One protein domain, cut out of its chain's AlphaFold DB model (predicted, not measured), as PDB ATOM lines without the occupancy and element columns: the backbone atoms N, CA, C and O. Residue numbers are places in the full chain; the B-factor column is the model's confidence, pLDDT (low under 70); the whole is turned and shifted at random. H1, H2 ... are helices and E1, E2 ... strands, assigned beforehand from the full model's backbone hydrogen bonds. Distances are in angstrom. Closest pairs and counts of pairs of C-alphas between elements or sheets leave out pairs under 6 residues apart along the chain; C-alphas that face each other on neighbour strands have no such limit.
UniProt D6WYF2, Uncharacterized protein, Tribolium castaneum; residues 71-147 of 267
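Overview. This is residues 71 to 147 of the 267 residues of an uncharacterized protein of Tribolium castaneum (UniProt D6WYF2). A small two-stranded hairpin, E1 and E2, folds back beside the last part of the long helix H1, residues 101 to 108, and a second helix, H2, sticks out from this body as a free arm. Before H1, the unnamed stretch of residues 71 to 83 runs toward the helix's start and turns back into it. The printed part has 77 residues with two named helices and two named strands in the order H1, E1, E2, H2; the sheet, E1 - E2, is antiparallel, and the class is mixed, helices and strands. The whole is extended, with a radius of gyration of the C-alphas of 19.3 A and spans of 65 by 26 by 14 A.

Along the chain. Find C-alpha 110 at (17.068, 70.663, 100.739), where E1, residues 110 to 114, begins. E2 holds residues 120 to 125. Go back to C-alpha 84 at (17.646, 64.223, 135.485); from there H1, residues 84 to 108, runs 36.2 A. H2, residues 130 to 147, runs 25.5 A and ends at C-alpha 147, (41.140, 87.629, 86.458).

Arrangement. In the hairpin E1 and E2, look for N 111 and O 124, 2.8 A apart, and N 124 and O 111, 2.9 A apart, both within hydrogen-bond range. The strands are antiparallel, at 157 degrees. The closest C-alphas of H1 and E1 are those of Glu 105 and Glu 111, 5.6 A apart. H1 and E2 are only just apart, their closest C-alphas 8.4 A from each other. H2 is apart from H1 and E1. In H1 and H2 every O i to N i+4 pair is within hydrogen-bond range.

Size, cuts and confidence. The C-alphas of Pro 80 and Glu 147 are the two farthest apart, at 65.5 A. Residues 130 to 147, which belong to H2, stand free; the body without them spans 45 by 21 by 14 A. The printed part has no cut, and the links H1 to E1, E1 to E2 and E2 to H2 are tight. The mean pLDDT of the printed part is 85.3; look for values under 70 at residues 143 to 147.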
ATOM      1  N   ARG A  71       8.679  74.962 112.367       71.38
ATOM      2  CA  ARG A  71       8.674  73.500 112.504       71.38
ATOM      3  C   ARG A  71       8.014  73.109 113.830       71.38
ATOM      4  O   ARG A  71       8.147  73.877 114.793       71.38
ATOM      5  N   PRO A  72       7.342  71.945 113.903       72.81
ATOM      6  CA  PRO A  72       6.838  71.429 115.170       72.81
ATOM      7  C   PRO A  72       8.004  71.345 116.162       72.81
ATOM      8  O   PRO A  72       9.041  70.741 115.883       72.81
ATOM      9  N   LYS A  73       7.877  72.048 117.293       72.94
ATOM     10  CA  LYS A  73       8.901  72.043 118.341       72.94
ATOM     11  C   LYS A  73       8.685  70.795 119.197       72.94
ATOM     12  O   LYS A  73       7.575  70.635 119.701       72.94
ATOM     13  N   PRO A  74       9.704  69.941 119.395       76.75
ATOM     14  CA  PRO A  74       9.572  68.812 120.301       76.75
ATOM     15  C   PRO A  74       9.327  69.333 121.717       76.75
ATOM     16  O   PRO A  74      10.017  70.240 122.190       76.75
ATOM     17  N   PHE A  75       8.323  68.774 122.377       83.94
ATOM     18  CA  PHE A  75       7.996  69.108 123.751       83.94
ATOM     19  C   PHE A  75       8.728  68.147 124.690       83.94
ATOM     20  O   PHE A  75       8.518  66.937 124.636       83.94
ATOM     21  N   PHE A  76       9.620  68.677 125.527       89.25
ATOM     22  CA  PHE A  76      10.440  67.868 126.426       89.25
ATOM     23  C   PHE A  76       9.818  67.832 127.821       89.25
ATOM     24  O   PHE A  76       9.825  68.832 128.535       89.25
ATOM     25  N   LYS A  77       9.307  66.663 128.208       93.06
ATOM     26  CA  LYS A  77       8.924  66.335 129.585       93.06
ATOM     27  C   LYS A  77       9.782  65.177 130.080       93.06
ATOM     28  O   LYS A  77      10.030  64.229 129.328       93.06
ATOM     29  N   GLN A  78      10.232  65.270 131.325       94.62
ATOM     30  CA  GLN A  78      10.913  64.175 132.009       94.62
ATOM     31  C   GLN A  78       9.937  63.008 132.196       94.62
ATOM     32  O   GLN A  78       8.767  63.224 132.515       94.62
ATOM     33  N   GLY A  79      10.393  61.788 131.910       93.00
ATOM     34  CA  GLY A  79       9.577  60.586 132.101       93.00
ATOM     35  C   GLY A  79       9.434  60.212 133.583       93.00
ATOM     36  O   GLY A  79      10.282  60.605 134.381       93.00
ATOM     37  N   PRO A  80       8.421  59.409 133.959       93.88
ATOM     38  CA  PRO A  80       8.166  59.033 135.356       93.88
ATOM     39  C   PRO A  80       9.337  58.301 136.043       93.88
ATOM     40  O   PRO A  80       9.477  58.412 137.252       93.88
ATOM     41  N   ASN A  81      10.208  57.623 135.281       94.31
ATOM     42  CA  ASN A  81      11.370  56.874 135.790       94.31
ATOM     43  C   ASN A  81      12.708  57.350 135.193       94.31
ATOM     44  O   ASN A  81      13.684  56.603 135.154       94.31
ATOM     45  N   GLU A  82      12.757  58.565 134.651       95.19
ATOM     46  CA  GLU A  82      13.971  59.094 134.031       95.19
ATOM     47  C   GLU A  82      14.752  59.938 135.039       95.19
ATOM     48  O   GLU A  82      14.233  60.916 135.571       95.19
ATOM     49  N   SER A  83      16.022  59.604 135.276       96.88
ATOM     50  CA  SER A  83      16.909  60.474 136.059       96.88
ATOM     51  C   SER A  83      17.147  61.799 135.325       96.88
ATOM     52  O   SER A  83      17.288  61.806 134.102       96.88
ATOM     53  N   ASP A  84      17.315  62.905 136.052       96.06
ATOM     54  CA  ASP A  84      17.646  64.223 135.485       96.06
ATOM     55  C   ASP A  84      18.804  64.158 134.480       96.06
ATOM     56  O   ASP A  84      18.775  64.776 133.414       96.06
ATOM     57  N   LYS A  85      19.825  63.348 134.780       96.38
ATOM     58  CA  LYS A  85      20.977  63.158 133.893       96.38
ATOM     59  C   LYS A  85      20.580  62.493 132.574       96.38
ATOM     60  O   LYS A  85      21.075  62.885 131.517       96.38
ATOM     61  N   GLN A  86      19.703  61.494 132.630       96.56
ATOM     62  CA  GLN A  86      19.190  60.799 131.447       96.56
ATOM     63  C   GLN A  86      18.296  61.728 130.618       96.56
ATOM     64  O   GLN A  86      18.471  61.800 129.401       96.56
ATOM     65  N   PHE A  87      17.455  62.529 131.280       96.75
ATOM     66  CA  PHE A  87      16.633  63.552 130.637       96.75
ATOM     67  C   PHE A  87      17.477  64.578 129.885       96.75
ATOM     68  O   PHE A  87      17.285  64.791 128.684       96.75
ATOM     69  N   LEU A  88      18.476  65.164 130.547       96.75
ATOM     70  CA  LEU A  88      19.379  66.127 129.917       96.75
ATOM     71  C   LEU A  88      20.162  65.508 128.756       96.75
ATOM     72  O   LEU A  88      20.339  66.153 127.719       96.75
ATOM     73  N   TYR A  89      20.591  64.251 128.887       96.56
ATOM     74  CA  TYR A  89      21.258  63.533 127.805       96.56
ATOM     75  C   TYR A  89      20.332  63.323 126.596       96.56
ATOM     76  O   TYR A  89      20.737  63.583 125.458       96.56
ATOM     77  N   ARG A  90      19.072  62.934 126.825       94.69
ATOM     78  CA  ARG A  90      18.044  62.788 125.782       94.69
ATOM     79  C   ARG A  90      17.777  64.114 125.070       94.69
ATOM     80  O   ARG A  90      17.824  64.166 123.838       94.69
ATOM     81  N   VAL A  91      17.590  65.199 125.823       94.38
ATOM     82  CA  VAL A  91      17.424  66.559 125.277       94.38
ATOM     83  C   VAL A  91      18.638  66.960 124.439       94.38
ATOM     84  O   VAL A  91      18.492  67.427 123.307       94.38
ATOM     85  N   HIS A  92      19.850  66.737 124.952       95.69
ATOM     86  CA  HIS A  92      21.081  67.062 124.239       95.69
ATOM     87  C   HIS A  92      21.203  66.281 122.925       95.69
ATOM     88  O   HIS A  92      21.523  66.869 121.888       95.69
ATOM     89  N   LYS A  93      20.886  64.979 122.936       94.25
ATOM     90  CA  LYS A  93      20.875  64.129 121.740       94.25
ATOM     91  C   LYS A  93      19.885  64.648 120.695       94.25
ATOM     92  O   LYS A  93      20.267  64.814 119.539       94.25
ATOM     93  N   HIS A  94      18.654  64.990 121.087       90.94
ATOM     94  CA  HIS A  94      17.673  65.575 120.165       90.94
ATOM     95  C   HIS A  94      18.143  66.911 119.578       90.94
ATOM     96  O   HIS A  94      18.067  67.110 118.365       90.94
ATOM     97  N   CYS A  95      18.697  67.804 120.401       91.19
ATOM     98  CA  CYS A  95      19.271  69.066 119.936       91.19
ATOM     99  C   CYS A  95      20.431  68.853 118.952       91.19
ATOM    100  O   CYS A  95      20.540  69.580 117.963       91.19
ATOM    101  N   ALA A  96      21.294  67.863 119.199       94.00
ATOM    102  CA  ALA A  96      22.370  67.504 118.283       94.00
ATOM    103  C   ALA A  96      21.813  67.022 116.936       94.00
ATOM    104  O   ALA A  96      22.261  67.502 115.896       94.00
ATOM    105  N   MET A  97      20.781  66.169 116.935       89.94
ATOM    106  CA  MET A  97      20.130  65.725 115.696       89.94
ATOM    107  C   MET A  97      19.547  66.894 114.894       89.94
ATOM    108  O   MET A  97      19.780  66.977 113.692       89.94
ATOM    109  N   VAL A  98      18.868  67.844 115.548       88.94
ATOM    110  CA  VAL A  98      18.326  69.044 114.879       88.94
ATOM    111  C   VAL A  98      19.438  69.898 114.259       88.94
ATOM    112  O   VAL A  98      19.292  70.393 113.144       88.94
ATOM    113  N   LYS A  99      20.575  70.052 114.950       91.88
ATOM    114  CA  LYS A  99      21.742  70.767 114.406       91.88
ATOM    115  C   LYS A  99      22.322  70.060 113.181       91.88
ATOM    116  O   LYS A  99      22.649  70.725 112.200       91.88
ATOM    117  N   HIS A 100      22.450  68.735 113.234       93.56
ATOM    118  CA  HIS A 100      22.949  67.941 112.113       93.56
ATOM    119  C   HIS A 100      22.012  68.002 110.905       93.56
ATOM    120  O   HIS A 100      22.489  68.183 109.788       93.56
ATOM    121  N   GLU A 101      20.698  67.938 111.124       89.38
ATOM    122  CA  GLU A 101      19.702  68.105 110.063       89.38
ATOM    123  C   GLU A 101      19.801  69.489 109.416       89.38
ATOM    124  O   GLU A 101      19.913  69.585 108.199       89.38
ATOM    125  N   ALA A 102      19.853  70.566 110.204       90.06
ATOM    126  CA  ALA A 102      19.988  71.919 109.662       90.06
ATOM    127  C   ALA A 102      21.273  72.088 108.826       90.06
ATOM    128  O   ALA A 102      21.253  72.711 107.762       90.06
ATOM    129  N   ALA A 103      22.385  71.498 109.274       93.50
ATOM    130  CA  ALA A 103      23.636  71.496 108.522       93.50
ATOM    131  C   ALA A 103      23.529  70.686 107.216       93.50
ATOM    132  O   ALA A 103      24.079  71.089 106.189       93.50
ATOM    133  N   PHE A 104      22.814  69.559 107.237       93.25
ATOM    134  CA  PHE A 104      22.534  68.748 106.054       93.25
ATOM    135  C   PHE A 104      21.687  69.525 105.034       93.25
ATOM    136  O   PHE A 104      22.063  69.634 103.866       93.25
ATOM    137  N   GLU A 105      20.598  70.140 105.485       90.12
ATOM    138  CA  GLU A 105      19.720  70.969 104.661       90.12
ATOM    139  C   GLU A 105      20.455  72.120 103.979       90.12
ATOM    140  O   GLU A 105      20.252  72.378 102.793       90.12
ATOM    141  N   GLU A 106      21.335  72.809 104.706       88.38
ATOM    142  CA  GLU A 106      22.137  73.897 104.152       88.38
ATOM    143  C   GLU A 106      23.151  73.386 103.123       88.38
ATOM    144  O   GLU A 106      23.289  73.971 102.044       88.38
ATOM    145  N   LYS A 107      23.835  72.277 103.430       90.69
ATOM    146  CA  LYS A 107      24.862  71.693 102.561       90.69
ATOM    147  C   LYS A 107      24.287  71.245 101.220       90.69
ATOM    148  O   LYS A 107      24.912  71.477 100.185       90.69
ATOM    149  N   PHE A 108      23.117  70.615 101.238       91.56
ATOM    150  CA  PHE A 108      22.491  70.062 100.038       91.56
ATOM    151  C   PHE A 108      21.413  70.974  99.434       91.56
ATOM    152  O   PHE A 108      20.964  70.729  98.317       91.56
ATOM    153  N   GLY A 109      21.018  72.050 100.122       89.06
ATOM    154  CA  GLY A 109      19.961  72.957  99.671       89.06
ATOM    155  C   GLY A 109      18.591  72.279  99.637       89.06
ATOM    156  O   GLY A 109      17.839  72.441  98.675       89.06
ATOM    157  N   VAL A 110      18.279  71.488 100.659       91.00
ATOM    158  CA  VAL A 110      17.068  70.663 100.739       91.00
ATOM    159  C   VAL A 110      16.354  70.940 102.061       91.00
ATOM    160  O   VAL A 110      16.964  71.466 102.982       91.00
ATOM    161  N   GLU A 111      15.062  70.659 102.147       88.88
ATOM    162  CA  GLU A 111      14.258  70.761 103.363       88.88
ATOM    163  C   GLU A 111      13.733  69.371 103.726       88.88
ATOM    164  O   GLU A 111      13.083  68.713 102.908       88.88
ATOM    165  N   VAL A 112      14.062  68.918 104.936       89.25
ATOM    166  CA  VAL A 112      13.605  67.641 105.483       89.25
ATOM    167  C   VAL A 112      12.222  67.866 106.084       89.25
ATOM    168  O   VAL A 112      12.030  68.720 106.951       89.25
ATOM    169  N   GLN A 113      11.233  67.145 105.568       87.75
ATOM    170  CA  GLN A 113       9.859  67.199 106.046       87.75
ATOM    171  C   GLN A 113       9.641  66.121 107.100       87.75
ATOM    172  O   GLN A 113      10.067  64.981 106.915       87.75
ATOM    173  N   ARG A 114       8.990  66.502 108.201       83.38
ATOM    174  CA  ARG A 114       8.653  65.598 109.296       83.38
ATOM    175  C   ARG A 114       7.150  65.596 109.559       83.38
ATOM    176  O   ARG A 114       6.544  66.670 109.498       83.38
ATOM    177  N   ASN A 115       6.598  64.434 109.901       83.88
ATOM    178  CA  ASN A 115       5.204  64.276 110.325       83.88
ATOM    179  C   ASN A 115       5.013  64.896 111.720       83.88
ATOM    180  O   ASN A 115       5.975  65.276 112.399       83.88
ATOM    181  N   ALA A 116       3.769  64.929 112.203       78.88
ATOM    182  CA  ALA A 116       3.447  65.348 113.570       78.88
ATOM    183  C   ALA A 116       4.148  64.497 114.652       78.88
ATOM    184  O   ALA A 116       4.480  65.014 115.717       78.88
ATOM    185  N   GLU A 117       4.428  63.228 114.352       75.81
ATOM    186  CA  GLU A 117       5.091  62.264 115.244       75.81
ATOM    187  C   GLU A 117       6.627  62.379 115.224       75.81
ATOM    188  O   GLU A 117       7.317  61.831 116.082       75.81
ATOM    189  N   GLY A 118       7.183  63.167 114.296       71.88
ATOM    190  CA  GLY A 118       8.618  63.447 114.222       71.88
ATOM    191  C   GLY A 118       9.432  62.493 113.344       71.88
ATOM    192  O   GLY A 118      10.654  62.655 113.281       71.88
ATOM    193  N   GLU A 119       8.777  61.564 112.647       82.50
ATOM    194  CA  GLU A 119       9.361  60.746 111.578       82.50
ATOM    195  C   GLU A 119       9.627  61.569 110.308       82.50
ATOM    196  O   GLU A 119       9.138  62.690 110.175       82.50
ATOM    197  N   ILE A 120      10.460  61.055 109.395       84.81
ATOM    198  CA  ILE A 120      10.858  61.761 108.167       84.81
ATOM    199  C   ILE A 120       9.941  61.314 107.017       84.81
ATOM    200  O   ILE A 120      10.110  60.211 106.507       84.81
ATOM    201  N   GLU A 121       9.026  62.177 106.560       85.56
ATOM    202  CA  GLU A 121       8.143  61.898 105.402       85.56
ATOM    203  C   GLU A 121       8.911  61.924 104.089       85.56
ATOM    204  O   GLU A 121       8.603  61.205 103.140       85.56
ATOM    205  N   GLY A 122       9.889  62.825 103.989       87.38
ATOM    206  CA  GLY A 122      10.546  63.072 102.722       87.38
ATOM    207  C   GLY A 122      11.422  64.307 102.707       87.38
ATOM    208  O   GLY A 122      11.549  65.063 103.670       87.38
ATOM    209  N   VAL A 123      12.065  64.500 101.562       90.88
ATOM    210  CA  VAL A 123      13.173  65.434 101.382       90.88
ATOM    211  C   VAL A 123      12.883  66.281 100.137       90.88
ATOM    212  O   VAL A 123      12.892  65.776  99.014       90.88
ATOM    213  N   LYS A 124      12.583  67.576 100.314       91.12
ATOM    214  CA  LYS A 124      12.171  68.488  99.226       91.12
ATOM    215  C   LYS A 124      13.253  69.502  98.883       91.12
ATOM    216  O   LYS A 124      13.750  70.205  99.758       91.12
ATOM    217  N   LYS A 125      13.615  69.632  97.600       89.81
ATOM    218  CA  LYS A 125      14.616  70.617  97.144       89.81
ATOM    219  C   LYS A 125      14.164  72.035  97.487       89.81
ATOM    220  O   LYS A 125      13.066  72.452  97.125       89.81
ATOM    221  N   ARG A 126      15.032  72.793  98.156       83.06
ATOM    222  CA  ARG A 126      14.747  74.171  98.546       83.06
ATOM    223  C   ARG A 126      15.061  75.108  97.382       83.06
ATOM    224  O   ARG A 126      16.116  75.011  96.753       83.06
ATOM    225  N   ALA A 127      14.167  76.060  97.122       82.56
ATOM    226  CA  ALA A 127      14.463  77.158  96.208       82.56
ATOM    227  C   ALA A 127      15.681  77.947  96.719       82.56
ATOM    228  O   ALA A 127      15.802  78.221  97.916       82.56
ATOM    229  N   LYS A 128      16.600  78.301  95.817       80.00
ATOM    230  CA  LYS A 128      17.805  79.061  96.175       80.00
ATOM    231  C   LYS A 128      17.383  80.424  96.728       80.00
ATOM    232  O   LYS A 128      16.634  81.144  96.072       80.00
ATOM    233  N   ASP A 129      17.879  80.789  97.910       78.56
ATOM    234  CA  ASP A 129      17.580  82.097  98.493       78.56
ATOM    235  C   ASP A 129      18.103  83.203  97.542       78.56
ATOM    236  O   ASP A 129      19.294  83.191  97.204       78.56
ATOM    237  N   PRO A 130      17.272  84.183  97.128       77.69
ATOM    238  CA  PRO A 130      17.652  85.178  96.118       77.69
ATOM    239  C   PRO A 130      18.867  86.005  96.553       77.69
ATOM    240  O   PRO A 130      19.753  86.298  95.755       77.69
ATOM    241  N   VAL A 131      18.983  86.283  97.856       76.56
ATOM    242  CA  VAL A 131      20.142  86.969  98.446       76.56
ATOM    243  C   VAL A 131      21.422  86.145  98.293       76.56
ATOM    244  O   VAL A 131      22.476  86.692  97.977       76.56
ATOM    245  N   GLN A 132      21.361  84.823  98.484       77.88
ATOM    246  CA  GLN A 132      22.538  83.969  98.312       77.88
ATOM    247  C   GLN A 132      22.969  83.893  96.844       77.88
ATOM    248  O   GLN A 132      24.172  83.865  96.572       77.88
ATOM    249  N   VAL A 133      22.012  83.883  95.911       81.50
ATOM    250  CA  VAL A 133      22.281  83.941  94.466       81.50
ATOM    251  C   VAL A 133      22.958  85.265  94.114       81.50
ATOM    252  O   VAL A 133      24.077  85.239  93.607       81.50
ATOM    253  N   MET A 134      22.388  86.401  94.527       77.06
ATOM    254  CA  MET A 134      22.971  87.731  94.306       77.06
ATOM    255  C   MET A 134      24.378  87.871  94.901       77.06
ATOM    256  O   MET A 134      25.279  88.431  94.278       77.06
ATOM    257  N   VAL A 135      24.622  87.333  96.101       80.88
ATOM    258  CA  VAL A 135      25.958  87.355  96.721       80.88
ATOM    259  C   VAL A 135      26.944  86.479  95.946       80.88
ATOM    260  O   VAL A 135      28.110  86.858  95.795       80.88
ATOM    261  N   LYS A 136      26.515  85.311  95.453       82.56
ATOM    262  CA  LYS A 136      27.352  84.443  94.610       82.56
ATOM    263  C   LYS A 136      27.671  85.115  93.277       82.56
ATOM    264  O   LYS A 136      28.842  85.141  92.908       82.56
ATOM    265  N   GLU A 137      26.691  85.719  92.618       84.12
ATOM    266  CA  GLU A 137      26.870  86.485  91.382       84.12
ATOM    267  C   GLU A 137      27.803  87.679  91.593       84.12
ATOM    268  O   GLU A 137      28.768  87.846  90.851       84.12
ATOM    269  N   ALA A 138      27.628  88.447  92.672       83.12
ATOM    270  CA  ALA A 138      28.522  89.548  93.020       83.12
ATOM    271  C   ALA A 138      29.960  89.070  93.300       83.12
ATOM    272  O   ALA A 138      30.931  89.731  92.919       83.12
ATOM    273  N   LYS A 139      30.132  87.909  93.950       80.44
ATOM    274  CA  LYS A 139      31.453  87.289  94.160       80.44
ATOM    275  C   LYS A 139      32.068  86.807  92.848       80.44
ATOM    276  O   LYS A 139      33.258  87.037  92.637       80.44
ATOM    277  N   GLN A 140      31.290  86.179  91.969       79.31
ATOM    278  CA  GLN A 140      31.745  85.743  90.648       79.31
ATOM    279  C   GLN A 140      32.113  86.938  89.765       79.31
ATOM    280  O   GLN A 140      33.182  86.929  89.167       79.31
ATOM    281  N   ALA A 141      31.319  88.010  89.769       77.25
ATOM    282  CA  ALA A 141      31.632  89.261  89.086       77.25
ATOM    283  C   ALA A 141      32.926  89.896  89.626       77.25
ATOM    284  O   ALA A 141      33.776  90.329  88.852       77.25
ATOM    285  N   LYS A 142      33.142  89.889  90.951       72.88
ATOM    286  CA  LYS A 142      34.420  90.314  91.555       72.88
ATOM    287  C   LYS A 142      35.590  89.400  91.181       72.88
ATOM    288  O   LYS A 142      36.716  89.884  91.102       72.88
ATOM    289  N   LYS A 143      35.356  88.098  90.987       66.62
ATOM    290  CA  LYS A 143      36.389  87.129  90.592       66.62
ATOM    291  C   LYS A 143      36.769  87.296  89.118       66.62
ATOM    292  O   LYS A 143      37.952  87.435  88.841       66.62
ATOM    293  N   LYS A 144      35.787  87.448  88.222       63.31
ATOM    294  CA  LYS A 144      35.995  87.806  86.808       63.31
ATOM    295  C   LYS A 144      36.762  89.130  86.674       63.31
ATOM    296  O   LYS A 144      37.806  89.169  86.038       63.31
ATOM    297  N   LYS A 145      36.378  90.169  87.433       59.50
ATOM    298  CA  LYS A 145      37.133  91.441  87.502       59.50
ATOM    299  C   LYS A 145      38.562  91.313  88.060       59.50
ATOM    300  O   LYS A 145      39.390  92.176  87.797       59.50
ATOM    301  N   LYS A 146      38.865  90.278  88.855       56.72
ATOM    302  CA  LYS A 146      40.227  90.000  89.355       56.72
ATOM    303  C   LYS A 146      41.075  89.191  88.372       56.72
ATOM    304  O   LYS A 146      42.295  89.217  88.504       56.72
ATOM    305  N   GLU A 147      40.454  88.468  87.445       57.72
ATOM    306  CA  GLU A 147      41.140  87.629  86.458       57.72
ATOM    307  C   GLU A 147      41.456  88.386  85.158       57.72
ATOM    308  O   GLU A 147      42.446  88.066  84.511       57.72
TER     309      GLU A 147